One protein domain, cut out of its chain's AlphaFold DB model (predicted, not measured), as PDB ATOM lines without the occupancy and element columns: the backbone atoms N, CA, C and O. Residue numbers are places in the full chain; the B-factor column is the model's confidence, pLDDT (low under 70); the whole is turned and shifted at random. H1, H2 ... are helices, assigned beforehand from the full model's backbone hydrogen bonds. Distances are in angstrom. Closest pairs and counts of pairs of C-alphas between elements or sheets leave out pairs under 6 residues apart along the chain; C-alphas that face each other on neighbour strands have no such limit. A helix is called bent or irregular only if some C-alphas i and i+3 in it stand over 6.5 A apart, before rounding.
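Overview. This is residues 98 to 153 and 279 to 320 of the 351 residues of the protein "G-patch domain-containing protein" of Gossypium harknessii (UniProt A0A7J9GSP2). Two long, not bent helices make a narrow V: H2 meets H1 near the C-terminal ends of both, and their other ends spread apart, with residues 98 to 129 of H1 and 279 to 300 of H2 standing free. The printed part has 98 residues, in order H1 then H2, with no named strand; its class is all helix. It is extended, with a radius of gyration of the C-alphas of 23.7 A and spans of 82 by 39 by 14 A.

Along the chain. H1, residues 98 to 152, is 80.9 A long and begins at C-alpha 98 (-40.042, -29.643, -36.177). H2, residues 279 to 320, is 61.9 A long and ends at C-alpha 320 (0.791, 29.277, -17.907).

Arrangement. H1 touches H2 with residues 134 to 148 alone, and H2 touches H1 with residues 302 to 319 alone. Their closest C-alphas, those of Tyr 141 and Leu 312, are 4.8 A apart. The helices run the same way at a steep tilt of 42 degrees. O i to N i+4 pairs are within hydrogen-bond range in 50 of 51 cases in H1 and 36 of 38 in H2.

Size, cuts and confidence. The two C-alphas farthest apart, those of Pro 98 and Asn 153, are 82.6 A apart. Residues 154 to 278 are not printed, and C-alphas 153 and 279 are 63.6 A apart across the cut. The pLDDT is under 70 at residue 127 and residues 279 to 306.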
ATOM      1  N   PRO A  98     -39.505 -30.996 -36.355       76.62
ATOM      2  CA  PRO A  98     -40.042 -29.643 -36.177       76.62
ATOM      3  C   PRO A  98     -39.833 -29.065 -34.768       76.62
ATOM      4  O   PRO A  98     -39.734 -27.855 -34.591       76.62
ATOM      5  N   LEU A  99     -39.753 -29.924 -33.744       79.06
ATOM      6  CA  LEU A  99     -39.455 -29.526 -32.365       79.06
ATOM      7  C   LEU A  99     -37.986 -29.128 -32.169       79.06
ATOM      8  O   LEU A  99     -37.698 -28.181 -31.437       79.06
ATOM      9  N   LYS A 100     -37.057 -29.836 -32.821       79.25
ATOM     10  CA  LYS A 100     -35.628 -29.501 -32.796       79.25
ATOM     11  C   LYS A 100     -35.382 -28.190 -33.544       79.25
ATOM     12  O   LYS A 100     -34.681 -27.327 -33.025       79.25
ATOM     13  N   GLU A 101     -36.031 -28.000 -34.691       81.75
ATOM     14  CA  GLU A 101     -35.935 -26.766 -35.481       81.75
ATOM     15  C   GLU A 101     -36.487 -25.546 -34.723       81.75
ATOM     16  O   GLU A 101     -35.821 -24.512 -34.647       81.75
ATOM     17  N   LYS A 102     -37.658 -25.676 -34.080       81.75
ATOM     18  CA  LYS A 102     -38.223 -24.614 -33.228       81.75
ATOM     19  C   LYS A 102     -37.289 -24.227 -32.082       81.75
ATOM     20  O   LYS A 102     -36.999 -23.046 -31.928       81.75
ATOM     21  N   ARG A 103     -36.752 -25.209 -31.349       82.00
ATOM     22  CA  ARG A 103     -35.803 -24.963 -30.249       82.00
ATOM     23  C   ARG A 103     -34.561 -24.207 -30.728       82.00
ATOM     24  O   ARG A 103     -34.148 -23.245 -30.090       82.00
ATOM     25  N   LYS A 104     -33.985 -24.609 -31.868       84.38
ATOM     26  CA  LYS A 104     -32.838 -23.909 -32.471       84.38
ATOM     27  C   LYS A 104     -33.188 -22.469 -32.846       84.38
ATOM     28  O   LYS A 104     -32.395 -21.563 -32.605       84.38
ATOM     29  N   ARG A 105     -34.376 -22.242 -33.417       85.06
ATOM     30  CA  ARG A 105     -34.851 -20.903 -33.794       85.06
ATOM     31  C   ARG A 105     -35.023 -19.994 -32.576       85.06
ATOM     32  O   ARG A 105     -34.547 -18.863 -32.609       85.06
ATOM     33  N   GLU A 106     -35.637 -20.504 -31.512       89.75
ATOM     34  CA  GLU A 106     -35.814 -19.794 -30.237       89.75
ATOM     35  C   GLU A 106     -34.464 -19.457 -29.585       89.75
ATOM     36  O   GLU A 106     -34.265 -18.339 -29.113       89.75
ATOM     37  N   GLU A 107     -33.493 -20.376 -29.621       87.88
ATOM     38  CA  GLU A 107     -32.143 -20.123 -29.101       87.88
ATOM     39  C   GLU A 107     -31.416 -19.015 -29.885       87.88
ATOM     40  O   GLU A 107     -30.765 -18.147 -29.295       87.88
ATOM     41  N   ILE A 108     -31.536 -19.012 -31.218       90.00
ATOM     42  CA  ILE A 108     -30.964 -17.961 -32.074       90.00
ATOM     43  C   ILE A 108     -31.604 -16.606 -31.760       90.00
ATOM     44  O   ILE A 108     -30.897 -15.601 -31.654       90.00
ATOM     45  N   GLU A 109     -32.926 -16.570 -31.609       90.19
ATOM     46  CA  GLU A 109     -33.672 -15.355 -31.283       90.19
ATOM     47  C   GLU A 109     -33.284 -14.811 -29.903       90.19
ATOM     48  O   GLU A 109     -32.975 -13.624 -29.777       90.19
ATOM     49  N   PHE A 110     -33.169 -15.683 -28.902       89.19
ATOM     50  CA  PHE A 110     -32.701 -15.318 -27.567       89.19
ATOM     51  C   PHE A 110     -31.285 -14.726 -27.592       89.19
ATOM     52  O   PHE A 110     -31.041 -13.666 -27.013       89.19
ATOM     53  N   LYS A 111     -30.354 -15.350 -28.329       91.62
ATOM     54  CA  LYS A 111     -28.982 -14.830 -28.487       91.62
ATOM     55  C   LYS A 111     -28.955 -13.470 -29.182       91.62
ATOM     56  O   LYS A 111     -28.170 -12.608 -28.793       91.62
ATOM     57  N   ARG A 112     -29.794 -13.262 -30.200       91.50
ATOM     58  CA  ARG A 112     -29.916 -11.964 -30.885       91.50
ATOM     59  C   ARG A 112     -30.462 -10.890 -29.954       91.50
ATOM     60  O   ARG A 112     -29.910  -9.796 -29.930       91.50
ATOM     61  N   LYS A 113     -31.493 -11.214 -29.172       91.56
ATOM     62  CA  LYS A 113     -32.084 -10.288 -28.204       91.56
ATOM     63  C   LYS A 113     -31.065  -9.862 -27.149       91.56
ATOM     64  O   LYS A 113     -30.877  -8.668 -26.962       91.56
ATOM     65  N   LYS A 114     -30.339 -10.822 -26.569       90.38
ATOM     66  CA  LYS A 114     -29.270 -10.549 -25.601       90.38
ATOM     67  C   LYS A 114     -28.192  -9.626 -26.180       90.38
ATOM     68  O   LYS A 114     -27.862  -8.623 -25.565       90.38
ATOM     69  N   LYS A 115     -27.707  -9.908 -27.395       89.50
ATOM     70  CA  LYS A 115     -26.736  -9.034 -28.080       89.50
ATOM     71  C   LYS A 115     -27.279  -7.626 -28.325       89.50
ATOM     72  O   LYS A 115     -26.529  -6.666 -28.225       89.50
ATOM     73  N   ASN A 116     -28.561  -7.503 -28.668       89.75
ATOM     74  CA  ASN A 116     -29.195  -6.207 -28.888       89.75
ATOM     75  C   ASN A 116     -29.329  -5.414 -27.579       89.75
ATOM     76  O   ASN A 116     -29.048  -4.225 -27.559       89.75
ATOM     77  N   GLU A 117     -29.714  -6.073 -26.484       86.44
ATOM     78  CA  GLU A 117     -29.783  -5.467 -25.146       86.44
ATOM     79  C   GLU A 117     -28.394  -5.019 -24.658       86.44
ATOM     80  O   GLU A 117     -28.245  -3.900 -24.171       86.44
ATOM     81  N   GLU A 118     -27.367  -5.850 -24.850       87.31
ATOM     82  CA  GLU A 118     -25.970  -5.511 -24.543       87.31
ATOM     83  C   GLU A 118     -25.473  -4.318 -25.375       87.31
ATOM     84  O   GLU A 118     -24.845  -3.408 -24.833       87.31
ATOM     85  N   ALA A 119     -25.787  -4.283 -26.674       89.81
ATOM     86  CA  ALA A 119     -25.440  -3.162 -27.546       89.81
ATOM     87  C   ALA A 119     -26.150  -1.865 -27.127       89.81
ATOM     88  O   ALA A 119     -25.506  -0.822 -27.045       89.81
ATOM     89  N   LEU A 120     -27.443  -1.942 -26.794       86.75
ATOM     90  CA  LEU A 120     -28.231  -0.794 -26.346       86.75
ATOM     91  C   LEU A 120     -27.686  -0.215 -25.028       86.75
ATOM     92  O   LEU A 120     -27.585   1.002 -24.881       86.75
ATOM     93  N   MET A 121     -27.282  -1.072 -24.082       82.44
ATOM     94  CA  MET A 121     -26.646  -0.632 -22.831       82.44
ATOM     95  C   MET A 121     -25.266   0.000 -23.064       82.44
ATOM     96  O   MET A 121     -24.949   1.019 -22.447       82.44
ATOM     97  N   ALA A 122     -24.455  -0.560 -23.965       86.44
ATOM     98  CA  ALA A 122     -23.152   0.008 -24.310       86.44
ATOM     99  C   ALA A 122     -23.281   1.387 -24.985       86.44
ATOM    100  O   ALA A 122     -22.520   2.305 -24.670       86.44
ATOM    101  N   GLU A 123     -24.265   1.545 -25.872       84.06
ATOM    102  CA  GLU A 123     -24.579   2.812 -26.537       84.06
ATOM    103  C   GLU A 123     -25.101   3.866 -25.549       84.06
ATOM    104  O   GLU A 123     -24.677   5.021 -25.584       84.06
ATOM    105  N   PHE A 124     -25.962   3.479 -24.605       78.12
ATOM    106  CA  PHE A 124     -26.419   4.393 -23.558       78.12
ATOM    107  C   PHE A 124     -25.261   4.875 -22.669       78.12
ATOM    108  O   PHE A 124     -25.137   6.072 -22.392       78.12
ATOM    109  N   GLY A 125     -24.368   3.962 -22.273       80.00
ATOM    110  CA  GLY A 125     -23.189   4.304 -21.477       80.00
ATOM    111  C   GLY A 125     -22.209   5.221 -22.219       80.00
ATOM    112  O   GLY A 125     -21.637   6.131 -21.614       80.00
ATOM    113  N   SER A 126     -22.022   5.029 -23.528       75.94
ATOM    114  CA  SER A 126     -21.184   5.923 -24.339       75.94
ATOM    115  C   SER A 126     -21.825   7.306 -24.498       75.94
ATOM    116  O   SER A 126     -21.123   8.316 -24.393       75.94
ATOM    117  N   TRP A 127     -23.153   7.366 -24.650       69.56
ATOM    118  CA  TRP A 127     -23.895   8.622 -24.730       69.56
ATOM    119  C   TRP A 127     -23.775   9.450 -23.449       69.56
ATOM    120  O   TRP A 127     -23.442  10.637 -23.526       69.56
ATOM    121  N   GLN A 128     -23.958   8.829 -22.277       71.94
ATOM    122  CA  GLN A 128     -23.742   9.512 -21.000       71.94
ATOM    123  C   GLN A 128     -22.309  10.043 -20.916       71.94
ATOM    124  O   GLN A 128     -22.124  11.248 -20.750       71.94
ATOM    125  N   LYS A 129     -21.285   9.199 -21.119       76.50
ATOM    126  CA  LYS A 129     -19.870   9.623 -21.063       76.50
ATOM    127  C   LYS A 129     -19.564  10.804 -21.990       76.50
ATOM    128  O   LYS A 129     -18.826  11.705 -21.602       76.50
ATOM    129  N   SER A 130     -20.149  10.834 -23.188       74.94
ATOM    130  CA  SER A 130     -19.984  11.953 -24.122       74.94
ATOM    131  C   SER A 130     -20.609  13.254 -23.604       74.94
ATOM    132  O   SER A 130     -20.029  14.322 -23.796       74.94
ATOM    133  N   GLN A 131     -21.772  13.180 -22.951       73.88
ATOM    134  CA  GLN A 131     -22.419  14.339 -22.327       73.88
ATOM    135  C   GLN A 131     -21.587  14.884 -21.159       73.88
ATOM    136  O   GLN A 131     -21.355  16.091 -21.103       73.88
ATOM    137  N   TRP A 132     -21.084  14.008 -20.279       80.50
ATOM    138  CA  TRP A 132     -20.210  14.396 -19.163       80.50
ATOM    139  C   TRP A 132     -18.940  15.094 -19.661       80.50
ATOM    140  O   TRP A 132     -18.622  16.178 -19.179       80.50
ATOM    141  N   ARG A 133     -18.270  14.544 -20.687       80.38
ATOM    142  CA  ARG A 133     -17.084  15.166 -21.311       80.38
ATOM    143  C   ARG A 133     -17.377  16.568 -21.844       80.38
ATOM    144  O   ARG A 133     -16.627  17.495 -21.573       80.38
ATOM    145  N   SER A 134     -18.490  16.737 -22.561       81.44
ATOM    146  CA  SER A 134     -18.884  18.041 -23.116       81.44
ATOM    147  C   SER A 134     -19.189  19.072 -22.021       81.44
ATOM    148  O   SER A 134     -18.759  20.218 -22.123       81.44
ATOM    149  N   ARG A 135     -19.877  18.668 -20.941       84.38
ATOM    150  CA  ARG A 135     -20.140  19.544 -19.784       84.38
ATOM    151  C   ARG A 135     -18.858  19.920 -19.044       84.38
ATOM    152  O   ARG A 135     -18.699  21.080 -18.677       84.38
ATOM    153  N   ARG A 136     -17.940  18.966 -18.871       87.69
ATOM    154  CA  ARG A 136     -16.671  19.169 -18.161       87.69
ATOM    155  C   ARG A 136     -15.799  20.239 -18.827       87.69
ATOM    156  O   ARG A 136     -15.301  21.115 -18.134       87.69
ATOM    157  N   VAL A 137     -15.744  20.278 -20.164       89.38
ATOM    158  CA  VAL A 137     -15.056  21.353 -20.916       89.38
ATOM    159  C   VAL A 137     -15.587  22.744 -20.542       89.38
ATOM    160  O   VAL A 137     -14.805  23.667 -20.327       89.38
ATOM    161  N   VAL A 138     -16.909  22.901 -20.414       89.12
ATOM    162  CA  VAL A 138     -17.528  24.190 -20.055       89.12
ATOM    163  C   VAL A 138     -17.199  24.587 -18.614       89.12
ATOM    164  O   VAL A 138     -16.945  25.761 -18.348       89.12
ATOM    165  N   VAL A 139     -17.199  23.629 -17.685       89.81
ATOM    166  CA  VAL A 139     -16.825  23.874 -16.280       89.81
ATOM    167  C   VAL A 139     -15.360  24.302 -16.186       89.81
ATOM    168  O   VAL A 139     -15.069  25.335 -15.586       89.81
ATOM    169  N   ASN A 140     -14.456  23.590 -16.862       92.62
ATOM    170  CA  ASN A 140     -13.036  23.937 -16.898       92.62
ATOM    171  C   ASN A 140     -12.791  25.319 -17.492       92.62
ATOM    172  O   ASN A 140     -12.005  26.085 -16.944       92.62
ATOM    173  N   TYR A 141     -13.488  25.656 -18.582       93.12
ATOM    174  CA  TYR A 141     -13.406  26.981 -19.193       93.12
ATOM    175  C   TYR A 141     -13.766  28.073 -18.183       93.12
ATOM    176  O   TYR A 141     -13.022  29.036 -18.020       93.12
ATOM    177  N   LYS A 142     -14.876  27.898 -17.456       91.69
ATOM    178  CA  LYS A 142     -15.303  28.852 -16.427       91.69
ATOM    179  C   LYS A 142     -14.291  28.959 -15.287       91.69
ATOM    180  O   LYS A 142     -13.989  30.074 -14.878       91.69
ATOM    181  N   LYS A 143     -13.744  27.834 -14.814       93.00
ATOM    182  CA  LYS A 143     -12.723  27.804 -13.753       93.00
ATOM    183  C   LYS A 143     -11.448  28.536 -14.179       93.00
ATOM    184  O   LYS A 143     -10.958  29.391 -13.450       93.00
ATOM    185  N   ALA A 144     -10.940  28.235 -15.374       94.31
ATOM    186  CA  ALA A 144      -9.748  28.878 -15.916       94.31
ATOM    187  C   ALA A 144      -9.979  30.379 -16.144       94.31
ATOM    188  O   ALA A 144      -9.138  31.193 -15.777       94.31
ATOM    189  N   LYS A 145     -11.145  30.762 -16.674       93.81
ATOM    190  CA  LYS A 145     -11.504  32.170 -16.851       93.81
ATOM    191  C   LYS A 145     -11.577  32.919 -15.518       93.81
ATOM    192  O   LYS A 145     -11.005  33.992 -15.414       93.81
ATOM    193  N   ALA A 146     -12.211  32.342 -14.499       93.88
ATOM    194  CA  ALA A 146     -12.282  32.956 -13.175       93.88
ATOM    195  C   ALA A 146     -10.888  33.155 -12.554       93.88
ATOM    196  O   ALA A 146     -10.620  34.207 -11.980       93.88
ATOM    197  N   ALA A 147      -9.986  32.180 -12.709       94.25
ATOM    198  CA  ALA A 147      -8.600  32.312 -12.259       94.25
ATOM    199  C   ALA A 147      -7.847  33.417 -13.018       94.25
ATOM    200  O   ALA A 147      -7.106  34.183 -12.407       94.25
ATOM    201  N   LEU A 148      -8.058  33.526 -14.335       94.06
ATOM    202  CA  LEU A 148      -7.471  34.590 -15.149       94.06
ATOM    203  C   LEU A 148      -7.982  35.961 -14.701       94.06
ATOM    204  O   LEU A 148      -7.174  36.835 -14.415       94.06
ATOM    205  N   ASP A 149      -9.298  36.109 -14.534       91.88
ATOM    206  CA  ASP A 149      -9.915  37.350 -14.065       91.88
ATOM    207  C   ASP A 149      -9.356  37.753 -12.680       91.88
ATOM    208  O   ASP A 149      -9.092  38.925 -12.426       91.88
ATOM    209  N   GLN A 150      -9.128  36.801 -11.767       90.88
ATOM    210  CA  GLN A 150      -8.527  37.080 -10.451       90.88
ATOM    211  C   GLN A 150      -7.068  37.546 -10.537       90.88
ATOM    212  O   GLN A 150      -6.653  38.419  -9.771       90.88
ATOM    213  N   LEU A 151      -6.284  36.956 -11.441       89.94
ATOM    214  CA  LEU A 151      -4.872  37.285 -11.623       89.94
ATOM    215  C   LEU A 151      -4.688  38.612 -12.374       89.94
ATOM    216  O   LEU A 151      -3.831  39.402 -11.981       89.94
ATOM    217  N   GLU A 152      -5.538  38.901 -13.364       87.75
ATOM    218  CA  GLU A 152      -5.562  40.170 -14.106       87.75
ATOM    219  C   GLU A 152      -6.017  41.346 -13.219       87.75
ATOM    220  O   GLU A 152      -5.434  42.429 -13.259       87.75
ATOM    221  N   ASN A 153      -7.012  41.143 -12.346       78.94
ATOM    222  CA  ASN A 153      -7.533  42.203 -11.466       78.94
ATOM    223  C   ASN A 153      -6.635  42.529 -10.255       78.94
ATOM    224  O   ASN A 153      -6.964  43.410  -9.458       78.94
ATOM    225  N   LEU A 279     -52.395  10.849 -45.389       55.06
ATOM    226  CA  LEU A 279     -52.183  10.677 -43.946       55.06
ATOM    227  C   LEU A 279     -50.783  10.136 -43.596       55.06
ATOM    228  O   LEU A 279     -50.192  10.564 -42.610       55.06
ATOM    229  N   ALA A 280     -50.229   9.220 -44.401       57.72
ATOM    230  CA  ALA A 280     -48.900   8.660 -44.138       57.72
ATOM    231  C   ALA A 280     -47.799   9.693 -44.415       57.72
ATOM    232  O   ALA A 280     -46.878   9.811 -43.615       57.72
ATOM    233  N   SER A 281     -47.955  10.491 -45.480       56.88
ATOM    234  CA  SER A 281     -47.036  11.581 -45.831       56.88
ATOM    235  C   SER A 281     -46.945  12.647 -44.727       56.88
ATOM    236  O   SER A 281     -45.845  13.024 -44.318       56.88
ATOM    237  N   LEU A 282     -48.088  13.057 -44.160       57.12
ATOM    238  CA  LEU A 282     -48.138  14.017 -43.048       57.12
ATOM    239  C   LEU A 282     -47.542  13.453 -41.753       57.12
ATOM    240  O   LEU A 282     -46.823  14.148 -41.042       57.12
ATOM    241  N   MET A 283     -47.792  12.177 -41.450       60.78
ATOM    242  CA  MET A 283     -47.195  11.543 -40.272       60.78
ATOM    243  C   MET A 283     -45.679  11.399 -40.417       60.78
ATOM    244  O   MET A 283     -44.955  11.626 -39.450       60.78
ATOM    245  N   THR A 284     -45.182  11.081 -41.617       63.66
ATOM    246  CA  THR A 284     -43.740  11.043 -41.876       63.66
ATOM    247  C   THR A 284     -43.100  12.427 -41.826       63.66
ATOM    248  O   THR A 284     -42.023  12.548 -41.252       63.66
ATOM    249  N   SER A 285     -43.745  13.479 -42.343       59.53
ATOM    250  CA  SER A 285     -43.176  14.833 -42.309       59.53
ATOM    251  C   SER A 285     -43.106  15.395 -40.888       59.53
ATOM    252  O   SER A 285     -42.071  15.935 -40.508       59.53
ATOM    253  N   VAL A 286     -44.137  15.184 -40.062       67.50
ATOM    254  CA  VAL A 286     -44.135  15.596 -38.647       67.50
ATOM    255  C   VAL A 286     -43.069  14.841 -37.849       67.50
ATOM    256  O   VAL A 286     -42.353  15.450 -37.057       67.50
ATOM    257  N   LEU A 287     -42.902  13.534 -38.082       63.03
ATOM    258  CA  LEU A 287     -41.827  12.753 -37.458       63.03
ATOM    259  C   LEU A 287     -40.440  13.243 -37.884       63.03
ATOM    260  O   LEU A 287     -39.583  13.428 -37.026       63.03
ATOM    261  N   ILE A 288     -40.223  13.507 -39.174       61.25
ATOM    262  CA  ILE A 288     -38.954  14.052 -39.684       61.25
ATOM    263  C   ILE A 288     -38.670  15.429 -39.068       61.25
ATOM    264  O   ILE A 288     -37.532  15.707 -38.706       61.25
ATOM    265  N   GLN A 289     -39.692  16.262 -38.874       56.94
ATOM    266  CA  GLN A 289     -39.547  17.604 -38.311       56.94
ATOM    267  C   GLN A 289     -39.273  17.588 -36.797       56.94
ATOM    268  O   GLN A 289     -38.415  18.331 -36.322       56.94
ATOM    269  N   LEU A 290     -39.910  16.683 -36.045       52.44
ATOM    270  CA  LEU A 290     -39.618  16.461 -34.621       52.44
ATOM    271  C   LEU A 290     -38.232  15.834 -34.401       52.44
ATOM    272  O   LEU A 290     -37.527  16.190 -33.453       52.44
ATOM    273  N   ILE A 291     -37.813  14.920 -35.284       53.41
ATOM    274  CA  ILE A 291     -36.451  14.372 -35.285       53.41
ATOM    275  C   ILE A 291     -35.448  15.480 -35.642       53.41
ATOM    276  O   ILE A 291     -34.434  15.603 -34.959       53.41
ATOM    277  N   GLY A 292     -35.761  16.330 -36.625       44.72
ATOM    278  CA  GLY A 292     -34.959  17.490 -37.025       44.72
ATOM    279  C   GLY A 292     -34.704  18.461 -35.872       44.72
ATOM    280  O   GLY A 292     -33.549  18.714 -35.541       44.72
ATOM    281  N   GLN A 293     -35.750  18.886 -35.154       46.66
ATOM    282  CA  GLN A 293     -35.609  19.782 -33.993       46.66
ATOM    283  C   GLN A 293     -34.745  19.182 -32.867       46.66
ATOM    284  O   GLN A 293     -33.969  19.887 -32.219       46.66
ATOM    285  N   LYS A 294     -34.820  17.862 -32.638       43.94
ATOM    286  CA  LYS A 294     -34.014  17.176 -31.610       43.94
ATOM    287  C   LYS A 294     -32.575  16.867 -32.052       43.94
ATOM    288  O   LYS A 294     -31.734  16.530 -31.208       43.94
ATOM    289  N   VAL A 295     -32.292  16.945 -33.351       44.88
ATOM    290  CA  VAL A 295     -30.946  16.842 -33.931       44.88
ATOM    291  C   VAL A 295     -30.281  18.220 -33.977       44.88
ATOM    292  O   VAL A 295     -29.121  18.320 -33.597       44.88
ATOM    293  N   GLU A 296     -31.014  19.285 -34.307       37.53
ATOM    294  CA  GLU A 296     -30.514  20.670 -34.305       37.53
ATOM    295  C   GLU A 296     -30.079  21.138 -32.910       37.53
ATOM    296  O   GLU A 296     -28.975  21.653 -32.761       37.53
ATOM    297  N   GLY A 297     -30.861  20.860 -31.858       46.25
ATOM    298  CA  GLY A 297     -30.442  21.158 -30.478       46.25
ATOM    299  C   GLY A 297     -29.210  20.359 -30.021       46.25
ATOM    300  O   GLY A 297     -28.404  20.842 -29.230       46.25
ATOM    301  N   ARG A 298     -29.015  19.143 -30.556       44.22
ATOM    302  CA  ARG A 298     -27.821  18.320 -30.287       44.22
ATOM    303  C   ARG A 298     -26.597  18.821 -31.050       44.22
ATOM    304  O   ARG A 298     -25.524  18.877 -30.460       44.22
ATOM    305  N   LEU A 299     -26.773  19.221 -32.310       38.88
ATOM    306  CA  LEU A 299     -25.739  19.859 -33.122       38.88
ATOM    307  C   LEU A 299     -25.297  21.189 -32.499       38.88
ATOM    308  O   LEU A 299     -24.095  21.416 -32.393       38.88
ATOM    309  N   ALA A 300     -26.241  21.989 -31.986       47.69
ATOM    310  CA  ALA A 300     -25.978  23.235 -31.263       47.69
ATOM    311  C   ALA A 300     -25.124  23.021 -29.996       47.69
ATOM    312  O   ALA A 300     -24.163  23.748 -29.754       47.69
ATOM    313  N   GLN A 301     -25.417  21.979 -29.209       50.22
ATOM    314  CA  GLN A 301     -24.629  21.635 -28.017       50.22
ATOM    315  C   GLN A 301     -23.210  21.147 -28.381       50.22
ATOM    316  O   GLN A 301     -22.229  21.499 -27.718       50.22
ATOM    317  N   THR A 302     -23.076  20.348 -29.445       50.09
ATOM    318  CA  THR A 302     -21.768  19.866 -29.920       50.09
ATOM    319  C   THR A 302     -20.932  20.962 -30.580       50.09
ATOM    320  O   THR A 302     -19.716  20.955 -30.434       50.09
ATOM    321  N   CYS A 303     -21.549  21.934 -31.263       45.16
ATOM    322  CA  CYS A 303     -20.811  23.049 -31.857       45.16
ATOM    323  C   CYS A 303     -20.450  24.125 -30.824       45.16
ATOM    324  O   CYS A 303     -19.366  24.689 -30.917       45.16
ATOM    325  N   ALA A 304     -21.282  24.347 -29.796       56.47
ATOM    326  CA  ALA A 304     -20.936  25.220 -28.676       56.47
ATOM    327  C   ALA A 304     -19.754  24.660 -27.869       56.47
ATOM    328  O   ALA A 304     -18.819  25.383 -27.559       56.47
ATOM    329  N   SER A 305     -19.738  23.355 -27.574       58.69
ATOM    330  CA  SER A 305     -18.588  22.744 -26.881       58.69
ATOM    331  C   SER A 305     -17.290  22.768 -27.697       58.69
ATOM    332  O   SER A 305     -16.217  22.787 -27.103       58.69
ATOM    333  N   GLY A 306     -17.373  22.833 -29.031       64.81
ATOM    334  CA  GLY A 306     -16.210  23.023 -29.901       64.81
ATOM    335  C   GLY A 306     -15.538  24.391 -29.743       64.81
ATOM    336  O   GLY A 306     -14.313  24.445 -29.728       64.81
ATOM    337  N   SER A 307     -16.304  25.478 -29.569       73.19
ATOM    338  CA  SER A 307     -15.718  26.806 -29.320       73.19
ATOM    339  C   SER A 307     -15.091  26.890 -27.929       73.19
ATOM    340  O   SER A 307     -13.938  27.284 -27.808       73.19
ATOM    341  N   TYR A 308     -15.787  26.395 -26.896       79.06
ATOM    342  CA  TYR A 308     -15.265  26.403 -25.522       79.06
ATOM    343  C   TYR A 308     -13.978  25.592 -25.347       79.06
ATOM    344  O   TYR A 308     -13.199  25.898 -24.452       79.06
ATOM    345  N   LEU A 309     -13.750  24.555 -26.159       86.06
ATOM    346  CA  LEU A 309     -12.528  23.755 -26.071       86.06
ATOM    347  C   LEU A 309     -11.306  24.546 -26.550       86.06
ATOM    348  O   LEU A 309     -10.275  24.516 -25.880       86.06
ATOM    349  N   GLN A 310     -11.438  25.277 -27.660       87.44
ATOM    350  CA  GLN A 310     -10.381  26.166 -28.140       87.44
ATOM    351  C   GLN A 310     -10.170  27.326 -27.160       87.44
ATOM    352  O   GLN A 310      -9.044  27.572 -26.740       87.44
ATOM    353  N   ASP A 311     -11.258  27.962 -26.717       90.81
ATOM    354  CA  ASP A 311     -11.185  29.077 -25.769       90.81
ATOM    355  C   ASP A 311     -10.547  28.645 -24.432       90.81
ATOM    356  O   ASP A 311      -9.790  29.401 -23.823       90.81
ATOM    357  N   LEU A 312     -10.822  27.418 -23.967       93.00
ATOM    358  CA  LEU A 312     -10.183  26.840 -22.783       93.00
ATOM    359  C   LEU A 312      -8.677  26.668 -22.991       93.00
ATOM    360  O   LEU A 312      -7.912  27.032 -22.104       93.00
ATOM    361  N   GLN A 313      -8.248  26.123 -24.132       93.00
ATOM    362  CA  GLN A 313      -6.822  25.964 -24.431       93.00
ATOM    363  C   GLN A 313      -6.108  27.315 -24.455       93.00
ATOM    364  O   GLN A 313      -5.054  27.452 -23.837       93.00
ATOM    365  N   ASP A 314      -6.713  28.320 -25.083       93.56
ATOM    366  CA  ASP A 314      -6.140  29.660 -25.172       93.56
ATOM    367  C   ASP A 314      -5.991  30.300 -23.778       93.56
ATOM    368  O   ASP A 314      -4.940  30.860 -23.462       93.56
ATOM    369  N   ILE A 315      -7.002  30.177 -22.904       94.81
ATOM    370  CA  ILE A 315      -6.929  30.688 -21.521       94.81
ATOM    371  C   ILE A 315      -5.902  29.911 -20.691       94.81
ATOM    372  O   ILE A 315      -5.130  30.519 -19.952       94.81
ATOM    373  N   VAL A 316      -5.866  28.581 -20.801       94.88
ATOM    374  CA  VAL A 316      -4.892  27.749 -20.075       94.88
ATOM    375  C   VAL A 316      -3.465  28.110 -20.483       94.88
ATOM    376  O   VAL A 316      -2.603  28.215 -19.612       94.88
ATOM    377  N   MET A 317      -3.214  28.332 -21.775       94.75
ATOM    378  CA  MET A 317      -1.902  28.761 -22.264       94.75
ATOM    379  C   MET A 317      -1.526  30.141 -21.725       94.75
ATOM    380  O   MET A 317      -0.438  30.288 -21.177       94.75
ATOM    381  N   LYS A 318      -2.441  31.119 -21.753       95.00
ATOM    382  CA  LYS A 318      -2.202  32.445 -21.153       95.00
ATOM    383  C   LYS A 318      -1.867  32.372 -19.664       95.00
ATOM    384  O   LYS A 318      -0.886  32.962 -19.225       95.00
ATOM    385  N   LEU A 319      -2.641  31.606 -18.890       94.62
ATOM    386  CA  LEU A 319      -2.391  31.400 -17.457       94.62
ATOM    387  C   LEU A 319      -1.002  30.807 -17.184       94.62
ATOM    388  O   LEU A 319      -0.353  31.181 -16.207       94.62
ATOM    389  N   ARG A 320      -0.530  29.902 -18.042       94.56
ATOM    390  CA  ARG A 320       0.791  29.277 -17.907       94.56
ATOM    391  C   ARG A 320       1.922  30.203 -18.321       94.56
ATOM    392  O   ARG A 320       2.896  30.316 -17.584       94.56
TER     393      ARG A 320